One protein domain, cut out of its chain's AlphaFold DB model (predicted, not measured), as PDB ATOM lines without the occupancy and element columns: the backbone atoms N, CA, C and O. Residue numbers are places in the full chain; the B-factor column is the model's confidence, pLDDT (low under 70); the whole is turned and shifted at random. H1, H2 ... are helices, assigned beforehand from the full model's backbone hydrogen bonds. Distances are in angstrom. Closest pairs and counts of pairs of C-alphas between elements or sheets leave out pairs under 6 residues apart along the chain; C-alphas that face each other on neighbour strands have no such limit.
ATOM      1  N   PHE A   2     275.599 124.504 372.169       70.50
ATOM      2  CA  PHE A   2     276.909 124.442 371.481       70.50
ATOM      3  C   PHE A   2     277.221 123.103 370.790       70.50
ATOM      4  O   PHE A   2     277.682 123.095 369.653       70.50
ATOM      5  N   SER A   3     276.901 121.971 371.421       74.50
ATOM      6  CA  SER A   3     277.110 120.647 370.816       74.50
ATOM      7  C   SER A   3     276.281 120.418 369.548       74.50
ATOM      8  O   SER A   3     276.753 119.746 368.641       74.50
ATOM      9  N   LEU A   4     275.080 121.003 369.451       81.00
ATOM     10  CA  LEU A   4     274.228 120.894 368.259       81.00
ATOM     11  C   LEU A   4     274.790 121.715 367.097       81.00
ATOM     12  O   LEU A   4     274.767 121.263 365.961       81.00
ATOM     13  N   ILE A   5     275.347 122.893 367.394       81.38
ATOM     14  CA  ILE A   5     276.002 123.751 366.397       81.38
ATOM     15  C   ILE A   5     277.248 123.050 365.843       81.38
ATOM     16  O   ILE A   5     277.435 122.983 364.632       81.38
ATOM     17  N   LEU A   6     278.072 122.468 366.721       77.94
ATOM     18  CA  LEU A   6     279.254 121.701 366.318       77.94
ATOM     19  C   LEU A   6     278.892 120.467 365.485       77.94
ATOM     20  O   LEU A   6     279.592 120.158 364.524       77.94
ATOM     21  N   PHE A   7     277.799 119.793 365.844       82.88
ATOM     22  CA  PHE A   7     277.284 118.637 365.119       82.88
ATOM     23  C   PHE A   7     276.752 119.015 363.732       82.88
ATOM     24  O   PHE A   7     277.096 118.364 362.746       82.88
ATOM     25  N   GLY A   8     275.987 120.106 363.632       81.75
ATOM     26  CA  GLY A   8     275.534 120.655 362.353       81.75
ATOM     27  C   GLY A   8     276.705 121.035 361.446       81.75
ATOM     28  O   GLY A   8     276.718 120.659 360.279       81.75
ATOM     29  N   LEU A   9     277.745 121.663 362.002       79.00
ATOM     30  CA  LEU A   9     278.952 122.038 361.259       79.00
ATOM     31  C   LEU A   9     279.698 120.831 360.658       79.00
ATOM     32  O   LEU A   9     280.386 120.977 359.653       79.00
ATOM     33  N   THR A  10     279.592 119.643 361.263       80.75
ATOM     34  CA  THR A  10     280.166 118.402 360.710       80.75
ATOM     35  C   THR A  10     279.229 117.663 359.767       80.75
ATOM     36  O   THR A  10     279.688 117.106 358.774       80.75
ATOM     37  N   LEU A  11     277.933 117.627 360.078       84.38
ATOM     38  CA  LEU A  11     276.973 116.844 359.308       84.38
ATOM     39  C   LEU A  11     276.556 117.511 358.006       84.38
ATOM     40  O   LEU A  11     276.300 116.799 357.041       84.38
ATOM     41  N   VAL A  12     276.451 118.842 357.986       83.94
ATOM     42  CA  VAL A  12     275.975 119.573 356.806       83.94
ATOM     43  C   VAL A  12     276.881 119.318 355.595       83.94
ATOM     44  O   VAL A  12     276.348 118.858 354.588       83.94
ATOM     45  N   PRO A  13     278.217 119.475 355.686       83.12
ATOM     46  CA  PRO A  13     279.100 119.170 354.560       83.12
ATOM     47  C   PRO A  13     279.097 117.676 354.236       83.12
ATOM     48  O   PRO A  13     278.953 117.278 353.097       83.12
ATOM     49  N   LEU A  14     279.146 116.806 355.252       84.94
ATOM     50  CA  LEU A  14     279.127 115.359 355.015       84.94
ATOM     51  C   LEU A  14     277.893 114.914 354.216       84.94
ATOM     52  O   LEU A  14     277.997 114.099 353.305       84.94
ATOM     53  N   THR A  15     276.721 115.438 354.570       87.12
ATOM     54  CA  THR A  15     275.468 115.100 353.890       87.12
ATOM     55  C   THR A  15     275.416 115.730 352.498       87.12
ATOM     56  O   THR A  15     274.950 115.073 351.572       87.12
ATOM     57  N   GLY A  16     275.934 116.955 352.339       84.12
ATOM     58  CA  GLY A  16     276.095 117.628 351.047       84.12
ATOM     59  C   GLY A  16     276.901 116.786 350.061       84.12
ATOM     60  O   GLY A  16     276.373 116.422 349.012       84.12
ATOM     61  N   ALA A  17     278.103 116.354 350.457       84.44
ATOM     62  CA  ALA A  17     278.974 115.506 349.644       84.44
ATOM     63  C   ALA A  17     278.279 114.222 349.176       84.44
ATOM     64  O   ALA A  17     278.382 113.834 348.015       84.44
ATOM     65  N   ILE A  18     277.578 113.540 350.087       86.62
ATOM     66  CA  ILE A  18     276.929 112.253 349.800       86.62
ATOM     67  C   ILE A  18     275.779 112.432 348.805       86.62
ATOM     68  O   ILE A  18     275.612 111.599 347.914       86.62
ATOM     69  N   VAL A  19     274.983 113.492 348.967       89.06
ATOM     70  CA  VAL A  19     273.834 113.779 348.096       89.06
ATOM     71  C   VAL A  19     274.290 114.226 346.709       89.06
ATOM     72  O   VAL A  19     273.685 113.821 345.720       89.06
ATOM     73  N   GLU A  20     275.346 115.034 346.629       85.94
ATOM     74  CA  GLU A  20     275.832 115.605 345.373       85.94
ATOM     75  C   GLU A  20     276.670 114.622 344.547       85.94
ATOM     76  O   GLU A  20     276.464 114.496 343.341       85.94
ATOM     77  N   PHE A  21     277.584 113.895 345.192       86.19
ATOM     78  CA  PHE A  21     278.558 113.057 344.496       86.19
ATOM     79  C   PHE A  21     278.254 111.562 344.554       86.19
ATOM     80  O   PHE A  21     278.910 110.818 343.842       86.19
ATOM     81  N   ASN A  22     277.254 111.105 345.323       86.62
ATOM     82  CA  ASN A  22     277.046 109.694 345.698       86.62
ATOM     83  C   ASN A  22     278.102 109.208 346.723       86.62
ATOM     84  O   ASN A  22     279.273 109.581 346.637       86.62
ATOM     85  N   PRO A  23     277.736 108.357 347.707       85.56
ATOM     86  CA  PRO A  23     278.667 107.858 348.726       85.56
ATOM     87  C   PRO A  23     279.941 107.195 348.183       85.56
ATOM     88  O   PRO A  23     280.965 107.247 348.859       85.56
ATOM     89  N   PHE A  24     279.905 106.566 347.003       86.69
ATOM     90  CA  PHE A  24     281.090 105.902 346.450       86.69
ATOM     91  C   PHE A  24     282.128 106.895 345.913       86.69
ATOM     92  O   PHE A  24     283.312 106.738 346.205       86.69
ATOM     93  N   GLU A  25     281.701 107.944 345.208       83.62
ATOM     94  CA  GLU A  25     282.618 108.968 344.687       83.62
ATOM     95  C   GLU A  25     283.052 109.941 345.790       83.62
ATOM     96  O   GLU A  25     284.225 110.303 345.875       83.62
ATOM     97  N   ALA A  26     282.153 110.275 346.726       81.06
ATOM     98  CA  ALA A  26     282.450 111.175 347.842       81.06
ATOM     99  C   ALA A  26     283.620 110.692 348.726       81.06
ATOM    100  O   ALA A  26     284.317 111.506 349.329       81.06
ATOM    101  N   VAL A  27     283.853 109.375 348.809       80.44
ATOM    102  CA  VAL A  27     284.980 108.780 349.558       80.44
ATOM    103  C   VAL A  27     286.306 108.905 348.804       80.44
ATOM    104  O   VAL A  27     287.367 108.973 349.428       80.44
ATOM    105  N   ILE A  28     286.261 108.935 347.473       82.81
ATOM    106  CA  ILE A  28     287.435 109.130 346.611       82.81
ATOM    107  C   ILE A  28     287.855 110.607 346.638       82.81
ATOM    108  O   ILE A  28     289.034 110.942 346.486       82.81
ATOM    109  N   GLN A  29     286.892 111.489 346.893       79.88
ATOM    110  CA  GLN A  29     287.075 112.923 346.949       79.88
ATOM    111  C   GLN A  29     288.021 113.364 348.078       79.88
ATOM    112  O   GLN A  29     287.757 113.188 349.268       79.88
ATOM    113  N   ARG A  30     289.137 114.011 347.720       75.94
ATOM    114  CA  ARG A  30     290.130 114.474 348.706       75.94
ATOM    115  C   ARG A  30     289.664 115.705 349.492       75.94
ATOM    116  O   ARG A  30     289.993 115.828 350.671       75.94
ATOM    117  N   TYR A  31     288.917 116.601 348.844       80.44
ATOM    118  CA  TYR A  31     288.430 117.860 349.416       80.44
ATOM    119  C   TYR A  31     286.932 118.057 349.116       80.44
ATOM    120  O   TYR A  31     286.572 118.982 348.393       80.44
ATOM    121  N   PRO A  32     286.038 117.232 349.692       79.56
ATOM    122  CA  PRO A  32     284.612 117.240 349.348       79.56
ATOM    123  C   PRO A  32     283.955 118.609 349.558       79.56
ATOM    124  O   PRO A  32     283.296 119.124 348.665       79.56
ATOM    125  N   ALA A  33     284.254 119.274 350.679       79.50
ATOM    126  CA  ALA A  33     283.717 120.605 350.965       79.50
ATOM    127  C   ALA A  33     284.149 121.666 349.936       79.50
ATOM    128  O   ALA A  33     283.398 122.591 349.652       79.50
ATOM    129  N   TYR A  34     285.363 121.568 349.387       80.12
ATOM    130  CA  TYR A  34     285.807 122.486 348.336       80.12
ATOM    131  C   TYR A  34     284.947 122.319 347.082       80.12
ATOM    132  O   TYR A  34     284.564 123.296 346.447       80.12
ATOM    133  N   GLU A  35     284.614 121.077 346.747       81.00
ATOM    134  CA  GLU A  35     283.906 120.755 345.516       81.00
ATOM    135  C   GLU A  35     282.413 121.027 345.622       81.00
ATOM    136  O   GLU A  35     281.856 121.556 344.665       81.00
ATOM    137  N   GLU A  36     281.825 120.834 346.802       83.31
ATOM    138  CA  GLU A  36     280.480 121.324 347.130       83.31
ATOM    139  C   GLU A  36     280.367 122.837 346.917       83.31
ATOM    140  O   GLU A  36     279.494 123.318 346.196       83.31
ATOM    141  N   TRP A  37     281.279 123.625 347.502       79.50
ATOM    142  CA  TRP A  37     281.240 125.084 347.359       79.50
ATOM    143  C   TRP A  37     281.557 125.543 345.936       79.50
ATOM    144  O   TRP A  37     281.023 126.560 345.491       79.50
ATOM    145  N   ARG A  38     282.387 124.792 345.206       77.81
ATOM    146  CA  ARG A  38     282.679 125.046 343.792       77.81
ATOM    147  C   ARG A  38     281.445 124.848 342.910       77.81
ATOM    148  O   ARG A  38     281.261 125.630 341.983       77.81
ATOM    149  N   ILE A  39     280.606 123.847 343.184       77.81
ATOM    150  CA  ILE A  39     279.380 123.585 342.408       77.81
ATOM    151  C   ILE A  39     278.224 124.486 342.863       77.81
ATOM    152  O   ILE A  39     277.471 124.988 342.028       77.81
ATOM    153  N   ALA A  40     278.131 124.790 344.161       71.94
ATOM    154  CA  ALA A  40     277.187 125.768 344.708       71.94
ATOM    155  C   ALA A  40     277.496 127.222 344.289       71.94
ATOM    156  O   ALA A  40     276.693 128.130 344.524       71.94
ATOM    157  N   GLY A  41     278.663 127.463 343.685       64.62
ATOM    158  CA  GLY A  41     279.087 128.764 343.197       64.62
ATOM    159  C   GLY A  41     278.175 129.318 342.115       64.62
ATOM    160  O   GLY A  41     278.257 128.932 340.951       64.62
ATOM    161  N   PHE A  42     277.341 130.287 342.495       58.97
ATOM    162  CA  PHE A  42     276.542 131.082 341.570       58.97
ATOM    163  C   PHE A  42     277.447 131.692 340.493       58.97
ATOM    164  O   PHE A  42     278.320 132.519 340.778       58.97
ATOM    165  N   GLY A  43     277.245 131.249 339.252       55.50
ATOM    166  CA  GLY A  43     278.066 131.618 338.109       55.50
ATOM    167  C   GLY A  43     278.367 133.120 338.025       55.50
ATOM    168  O   GLY A  43     277.497 133.973 338.198       55.50
ATOM    169  N   LYS A  44     279.625 133.419 337.684       55.28
ATOM    170  CA  LYS A  44     280.136 134.705 337.176       55.28
ATOM    171  C   LYS A  44     280.351 135.865 338.168       55.28
ATOM    172  O   LYS A  44     280.999 136.823 337.761       55.28
ATOM    173  N   TYR A  45     279.919 135.791 339.436       55.19
ATOM    174  CA  TYR A  45     280.077 136.918 340.388       55.19
ATOM    175  C   TYR A  45     280.791 136.604 341.713       55.19
ATOM    176  O   TYR A  45     281.262 137.531 342.370       55.19
ATOM    177  N   VAL A  46     280.936 135.332 342.098       57.44
ATOM    178  CA  VAL A  46     281.717 134.926 343.282       57.44
ATOM    179  C   VAL A  46     282.933 134.135 342.812       57.44
ATOM    180  O   VAL A  46     282.907 132.915 342.720       57.44
ATOM    181  N   SER A  47     284.005 134.841 342.466       56.41
ATOM    182  CA  SER A  47     285.209 134.266 341.847       56.41
ATOM    183  C   SER A  47     286.019 133.336 342.764       56.41
ATOM    184  O   SER A  47     286.979 132.728 342.303       56.41
ATOM    185  N   GLN A  48     285.680 133.247 344.057       66.69
ATOM    186  CA  GLN A  48     286.458 132.510 345.056       66.69
ATOM    187  C   GLN A  48     285.557 131.820 346.092       66.69
ATOM    188  O   GLN A  48     285.648 132.065 347.294       66.69
ATOM    189  N   THR A  49     284.664 130.943 345.635       66.69
ATOM    190  CA  THR A  49     283.851 130.067 346.504       66.69
ATOM    191  C   THR A  49     284.690 129.162 347.403       66.69
ATOM    192  O   THR A  49     284.274 128.802 348.502       66.69
ATOM    193  N   ASP A  50     285.920 128.893 346.984       72.88
ATOM    194  CA  ASP A  50     286.960 128.179 347.715       72.88
ATOM    195  C   ASP A  50     287.213 128.778 349.110       72.88
ATOM    196  O   ASP A  50     287.554 128.055 350.050       72.88
ATOM    197  N   PHE A  51     286.971 130.086 349.274       78.44
ATOM    198  CA  PHE A  51     287.081 130.785 350.552       78.44
ATOM    199  C   PHE A  51     286.127 130.227 351.612       78.44
ATOM    200  O   PHE A  51     286.516 130.118 352.774       78.44
ATOM    201  N   PHE A  52     284.906 129.830 351.241       79.62
ATOM    202  CA  PHE A  52     283.929 129.307 352.202       79.62
ATOM    203  C   PHE A  52     284.376 127.976 352.802       79.62
ATOM    204  O   PHE A  52     284.256 127.779 354.013       79.62
ATOM    205  N   SER A  53     284.965 127.099 351.985       80.06
ATOM    206  CA  SER A  53     285.500 125.821 352.460       80.06
ATOM    207  C   SER A  53     286.625 126.036 353.484       80.06
ATOM    208  O   SER A  53     286.601 125.451 354.569       80.06
ATOM    209  N   ILE A  54     287.550 126.960 353.203       85.19
ATOM    210  CA  ILE A  54     288.656 127.315 354.101       85.19
ATOM    211  C   ILE A  54     288.124 127.984 355.372       85.19
ATOM    212  O   ILE A  54     288.526 127.613 356.476       85.19
ATOM    213  N   TYR A  55     287.190 128.928 355.243       85.38
ATOM    214  CA  TYR A  55     286.583 129.629 356.372       85.38
ATOM    215  C   TYR A  55     285.873 128.665 357.325       85.38
ATOM    216  O   TYR A  55     286.063 128.748 358.539       85.38
ATOM    217  N   GLN A  56     285.102 127.715 356.796       84.06
ATOM    218  CA  GLN A  56     284.376 126.736 357.597       84.06
ATOM    219  C   GLN A  56     285.324 125.838 358.400       84.06
ATOM    220  O   GLN A  56     285.123 125.640 359.602       84.06
ATOM    221  N   TRP A  57     286.373 125.316 357.763       84.31
ATOM    222  CA  TRP A  57     287.354 124.462 358.432       84.31
ATOM    223  C   TRP A  57     288.210 125.234 359.438       84.31
ATOM    224  O   TRP A  57     288.440 124.734 360.543       84.31
ATOM    225  N   LEU A  58     288.629 126.458 359.109       87.88
ATOM    226  CA  LEU A  58     289.412 127.311 360.001       87.88
ATOM    227  C   LEU A  58     288.592 127.734 361.225       87.88
ATOM    228  O   LEU A  58     289.002 127.487 362.358       87.88
ATOM    229  N   SER A  59     287.409 128.308 361.001       89.38
ATOM    230  CA  SER A  59     286.487 128.720 362.064       89.38
ATOM    231  C   SER A  59     286.100 127.530 362.944       89.38
ATOM    232  O   SER A  59     286.227 127.584 364.168       89.38
ATOM    233  N   GLY A  60     285.736 126.399 362.330       87.06
ATOM    234  CA  GLY A  60     285.415 125.168 363.048       87.06
ATOM    235  C   GLY A  60     286.572 124.651 363.905       87.06
ATOM    236  O   GLY A  60     286.351 124.248 365.050       87.06
ATOM    237  N   SER A  61     287.803 124.698 363.393       88.38
ATOM    238  CA  SER A  61     288.998 124.288 364.140       88.38
ATOM    239  C   SER A  61     289.262 125.209 365.329       88.38
ATOM    240  O   SER A  61     289.445 124.719 366.443       88.38
ATOM    241  N   VAL A  62     289.188 126.531 365.138       89.25
ATOM    242  CA  VAL A  62     289.365 127.517 366.218       89.25
ATOM    243  C   VAL A  62     288.322 127.324 367.317       89.25
ATOM    244  O   VAL A  62     288.681 127.281 368.496       89.25
ATOM    245  N   ILE A  63     287.046 127.145 366.957       89.50
ATOM    246  CA  ILE A  63     285.962 126.926 367.925       89.50
ATOM    247  C   ILE A  63     286.193 125.632 368.716       89.50
ATOM    248  O   ILE A  63     286.105 125.646 369.944       89.50
ATOM    249  N   ARG A  64     286.518 124.516 368.045       88.00
ATOM    250  CA  ARG A  64     286.750 123.217 368.707       88.00
ATOM    251  C   ARG A  64     287.959 123.250 369.638       88.00
ATOM    252  O   ARG A  64     287.851 122.772 370.765       88.00
ATOM    253  N   ILE A  65     289.078 123.825 369.195       90.44
ATOM    254  CA  ILE A  65     290.300 123.941 370.003       90.44
ATOM    255  C   ILE A  65     290.037 124.824 371.225       90.44
ATOM    256  O   ILE A  65     290.327 124.417 372.348       90.44
ATOM    257  N   SER A  66     289.419 125.992 371.031       89.94
ATOM    258  CA  SER A  66     289.098 126.914 372.128       89.94
ATOM    259  C   SER A  66     288.167 126.266 373.150       89.94
ATOM    260  O   SER A  66     288.405 126.345 374.355       89.94
ATOM    261  N   PHE A  67     287.132 125.566 372.677       87.94
ATOM    262  CA  PHE A  67     286.205 124.847 373.540       87.94
ATOM    263  C   PHE A  67     286.905 123.734 374.331       87.94
ATOM    264  O   PHE A  67     286.723 123.642 375.543       87.94
ATOM    265  N   ALA A  68     287.753 122.933 373.681       88.88
ATOM    266  CA  ALA A  68     288.515 121.878 374.344       88.88
ATOM    267  C   ALA A  68     289.452 122.437 375.428       88.88
ATOM    268  O   ALA A  68     289.491 121.903 376.535       88.88
ATOM    269  N   LEU A  69     290.155 123.539 375.151       89.69
ATOM    270  CA  LEU A  69     291.033 124.202 376.119       89.69
ATOM    271  C   LEU A  69     290.269 124.699 377.351       89.69
ATOM    272  O   LEU A  69     290.727 124.498 378.478       89.69
ATOM    273  N   ILE A  70     289.093 125.301 377.153       87.81
ATOM    274  CA  ILE A  70     288.231 125.754 378.253       87.81
ATOM    275  C   ILE A  70     287.753 124.561 379.086       87.81
ATOM    276  O   ILE A  70     287.849 124.606 380.309       87.81
ATOM    277  N   VAL A  71     287.297 123.477 378.447       88.31
ATOM    278  CA  VAL A  71     286.851 122.261 379.148       88.31
ATOM    279  C   VAL A  71     287.990 121.643 379.962       88.31
ATOM    280  O   VAL A  71     287.791 121.312 381.129       88.31
ATOM    281  N   ILE A  72     289.199 121.543 379.400       87.94
ATOM    282  CA  ILE A  72     290.382 121.042 380.119       87.94
ATOM    283  C   ILE A  72     290.687 121.925 381.334       87.94
ATOM    284  O   ILE A  72     290.914 121.413 382.432       87.94
ATOM    285  N   ALA A  73     290.669 123.248 381.159       86.69
ATOM    286  CA  ALA A  73     290.930 124.193 382.239       86.69
ATOM    287  C   ALA A  73     289.853 124.168 383.336       86.69
ATOM    288  O   ALA A  73     290.164 124.442 384.498       86.69
ATOM    289  N   ASP A  74     288.607 123.838 382.991       85.25
ATOM    290  CA  ASP A  74     287.502 123.759 383.946       85.25
ATOM    291  C   ASP A  74     287.466 122.427 384.710       85.25
ATOM    292  O   ASP A  74     287.233 122.408 385.917       85.25
ATOM    293  N   MET A  75     287.816 121.316 384.053       84.19
ATOM    294  CA  MET A  75     287.994 120.014 384.715       84.19
ATOM    295  C   MET A  75     289.169 120.009 385.707       84.19
ATOM    296  O   MET A  75     289.216 119.197 386.639       84.19
ATOM    297  N   TRP A  76     290.129 120.913 385.524       80.81
ATOM    298  CA  TRP A  76     291.308 121.026 386.364       80.81
ATOM    299  C   TRP A  76     290.991 121.796 387.656       80.81
ATOM    300  O   TRP A  76     290.983 123.025 387.689       80.81
ATOM    301  N   LYS A  77     290.775 121.072 388.765       73.88
ATOM    302  CA  LYS A  77     290.426 121.610 390.105       73.88
ATOM    303  C   LYS A  77     291.527 122.449 390.798       73.88
ATOM    304  O   LYS A  77     291.592 122.487 392.026       73.88
ATOM    305  N   LYS A  78     292.449 123.073 390.060       75.12
ATOM    306  CA  LYS A  78     293.518 123.914 390.634       75.12
ATOM    307  C   LYS A  78     293.051 125.360 390.834       75.12
ATOM    308  O   LYS A  78     292.126 125.804 390.158       75.12
ATOM    309  N   PRO A  79     293.702 126.119 391.740       75.12
ATOM    310  CA  PRO A  79     293.317 127.499 392.002       75.12
ATOM    311  C   PRO A  79     293.420 128.377 390.742       75.12
ATOM    312  O   PRO A  79     294.303 128.140 389.908       75.12
ATOM    313  N   PRO A  80     292.575 129.422 390.625       74.69
ATOM    314  CA  PRO A  80     292.389 130.204 389.398       74.69
ATOM    315  C   PRO A  80     293.678 130.851 388.875       74.69
ATOM    316  O   PRO A  80     293.807 131.063 387.675       74.69
ATOM    317  N   ARG A  81     294.677 131.060 389.745       80.88
ATOM    318  CA  ARG A  81     296.014 131.556 389.380       80.88
ATOM    319  C   ARG A  81     296.756 130.699 388.345       80.88
ATOM    320  O   ARG A  81     297.576 131.230 387.611       80.88
ATOM    321  N   TRP A  82     296.482 129.393 388.279       83.25
ATOM    322  CA  TRP A  82     297.164 128.476 387.352       83.25
ATOM    323  C   TRP A  82     296.446 128.315 386.014       83.25
ATOM    324  O   TRP A  82     297.030 127.762 385.086       83.25
ATOM    325  N   ARG A  83     295.195 128.780 385.899       84.06
ATOM    326  CA  ARG A  83     294.423 128.709 384.651       84.06
ATOM    327  C   ARG A  83     295.141 129.376 383.468       84.06
ATOM    328  O   ARG A  83     295.287 128.696 382.455       84.06
ATOM    329  N   PRO A  84     295.645 130.626 383.561       86.00
ATOM    330  CA  PRO A  84     296.330 131.247 382.427       86.00
ATOM    331  C   PRO A  84     297.622 130.509 382.056       86.00
ATOM    332  O   PRO A  84     297.896 130.321 380.877       86.00
ATOM    333  N   THR A  85     298.378 130.018 383.042       87.94
ATOM    334  CA  THR A  85     299.605 129.243 382.798       87.94
ATOM    335  C   THR A  85     299.309 127.916 382.103       87.94
ATOM    336  O   THR A  85     299.997 127.561 381.153       87.94
ATOM    337  N   LEU A  86     298.270 127.193 382.535       88.12
ATOM    338  CA  LEU A  86     297.845 125.940 381.907       88.12
ATOM    339  C   LEU A  86     297.435 126.164 380.447       88.12
ATOM    340  O   LEU A  86     297.885 125.436 379.567       88.12
ATOM    341  N   LEU A  87     296.616 127.188 380.193       89.81
ATOM    342  CA  LEU A  87     296.184 127.542 378.843       89.81
ATOM    343  C   LEU A  87     297.367 127.958 377.963       89.81
ATOM    344  O   LEU A  87     297.458 127.502 376.830       89.81
ATOM    345  N   ALA A  88     298.302 128.757 378.483       89.69
ATOM    346  CA  ALA A  88     299.491 129.175 377.745       89.69
ATOM    347  C   ALA A  88     300.381 127.984 377.356       89.69
ATOM    348  O   ALA A  88     300.810 127.891 376.208       89.69
ATOM    349  N   VAL A  89     300.610 127.045 378.281       91.88
ATOM    350  CA  VAL A  89     301.391 125.829 378.013       91.88
ATOM    351  C   VAL A  89     300.704 124.956 376.964       91.88
ATOM    352  O   VAL A  89     301.354 124.516 376.019       91.88
ATOM    353  N   LEU A  90     299.392 124.734 377.085       91.06
ATOM    354  CA  LEU A  90     298.638 123.947 376.107       91.06
ATOM    355  C   LEU A  90     298.653 124.601 374.720       91.06
ATOM    356  O   LEU A  90     298.926 123.925 373.732       91.06
ATOM    357  N   SER A  91     298.435 125.915 374.641       90.06
ATOM    358  CA  SER A  91     298.515 126.663 373.383       90.06
ATOM    359  C   SER A  91     299.909 126.595 372.762       90.06
ATOM    360  O   SER A  91     300.028 126.399 371.556       90.06
ATOM    361  N   PHE A  92     300.970 126.692 373.567       92.81
ATOM    362  CA  PHE A  92     302.344 126.568 373.083       92.81
ATOM    363  C   PHE A  92     302.622 125.181 372.487       92.81
ATOM    364  O   PHE A  92     303.174 125.081 371.393       92.81
ATOM    365  N   ILE A  93     302.170 124.111 373.150       91.88
ATOM    366  CA  ILE A  93     302.284 122.738 372.633       91.88
ATOM    367  C   ILE A  93     301.540 122.590 371.297       91.88
ATOM    368  O   ILE A  93     302.072 121.991 370.363       91.88
ATOM    369  N   LEU A  94     300.335 123.157 371.181       89.50
ATOM    370  CA  LEU A  94     299.553 123.113 369.940       89.50
ATOM    371  C   LEU A  94     300.247 123.848 368.784       89.50
ATOM    372  O   LEU A  94     300.222 123.363 367.653       89.50
ATOM    373  N   ILE A  95     300.895 124.983 369.060       89.25
ATOM    374  CA  ILE A  95     301.675 125.727 368.060       89.25
ATOM    375  C   ILE A  95     302.871 124.893 367.590       89.25
ATOM    376  O   ILE A  95     303.065 124.742 366.387       89.25
ATOM    377  N   LEU A  96     303.627 124.295 368.518       90.81
ATOM    378  CA  LEU A  96     304.759 123.429 368.172       90.81
ATOM    379  C   LEU A  96     304.332 122.251 367.292       90.81
ATOM    380  O   LEU A  96     304.998 121.951 366.304       90.81
ATOM    381  N   LEU A  97     303.204 121.618 367.622       87.00
ATOM    382  CA  LEU A  97     302.656 120.524 366.824       87.00
ATOM    383  C   LEU A  97     302.218 120.999 365.429       87.00
ATOM    384  O   LEU A  97     302.397 120.276 364.458       87.00
ATOM    385  N   SER A  98     301.685 122.218 365.321       83.75
ATOM    386  CA  SER A  98     301.255 122.804 364.042       83.75
ATOM    387  C   SER A  98     302.430 123.192 363.139       83.75
ATOM    388  O   SER A  98     302.308 123.142 361.919       83.75
ATOM    389  N   CYS A  99     303.582 123.551 363.714       85.31
ATOM    390  CA  CYS A  99     304.810 123.814 362.960       85.31
ATOM    391  C   CYS A  99     305.472 122.541 362.414       85.31
ATOM    392  O   CYS A  99     306.390 122.635 361.600       85.31
ATOM    393  N   TYR A 100     305.040 121.355 362.847       84.25
ATOM    394  CA  TYR A 100     305.584 120.102 362.351       84.25
ATOM    395  C   TYR A 100     305.103 119.839 360.917       84.25
ATOM    396  O   TYR A 100     303.953 119.472 360.677       84.25
ATOM    397  N   THR A 101     305.991 120.035 359.940       73.50
ATOM    398  CA  THR A 101     305.683 119.822 358.523       73.50
ATOM    399  C   THR A 101     305.672 118.328 358.194       73.50
ATOM    400  O   THR A 101     306.712 117.722 357.948       73.50
TER     401      THR A 101
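Overview. This is residues 2 to 101 of the 145 residues of the protein "Spore germination protein XB domain protein" of Paenibacillus sp. oral taxon 786 str. D14 (UniProt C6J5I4). The long helix H4 makes the long axis of a loose rod; H1 runs back beside its first half, short H2 and H3 sit at that end, and H5 folds back from the other, residues 95 to 101 sticking out. The 100 printed residues include five named helices, H1 to H5 in order: all helix. The radius of gyration of the C-alphas is 18.2 A, the spans 55 by 27 by 26 A.

Arrangement. H1, residues 2 to 21, touches H2, residues 23 to 28, only at the corner and only just, with 3 pairs of C-alphas within 8 A, the closest Ala 17 and Ala 26, 5.8 A. With residues 13 to 20 alone, H1 touches H3, residues 32 to 39, at a steep tilt of 64 degrees; the closest C-alphas, of Ala 17 and Pro 32, are 5.9 A apart. H3 and H4, residues 50 to 75, form a hairpin; the closest C-alphas are Tyr 34 and Ser 53, 5.3 A. H4 and H5, residues 80 to 98, form another, closest at the C-alphas of Ala 73 and Arg 83, 6.2 A. O i to N i+4 pairs are within hydrogen-bond range throughout H3 and H4, 14 of 16 in H1, 13 of 15 in H5 and 0 of 2 in H2, where 1 of 3 O i to N i+3 pairs is.

Along the chain. H1 begins at C-alpha 2 (276.909, 124.442, 371.481). H4 is 37.9 A long; H5 ends at C-alpha 98 (301.255, 122.804, 364.042).

Size, cuts and confidence. The farthest C-alphas, Lys 44 and Pro 79, are 56.8 A apart. The printed part has no cut and no long link; residues 41 to 49 have pLDDT under 70.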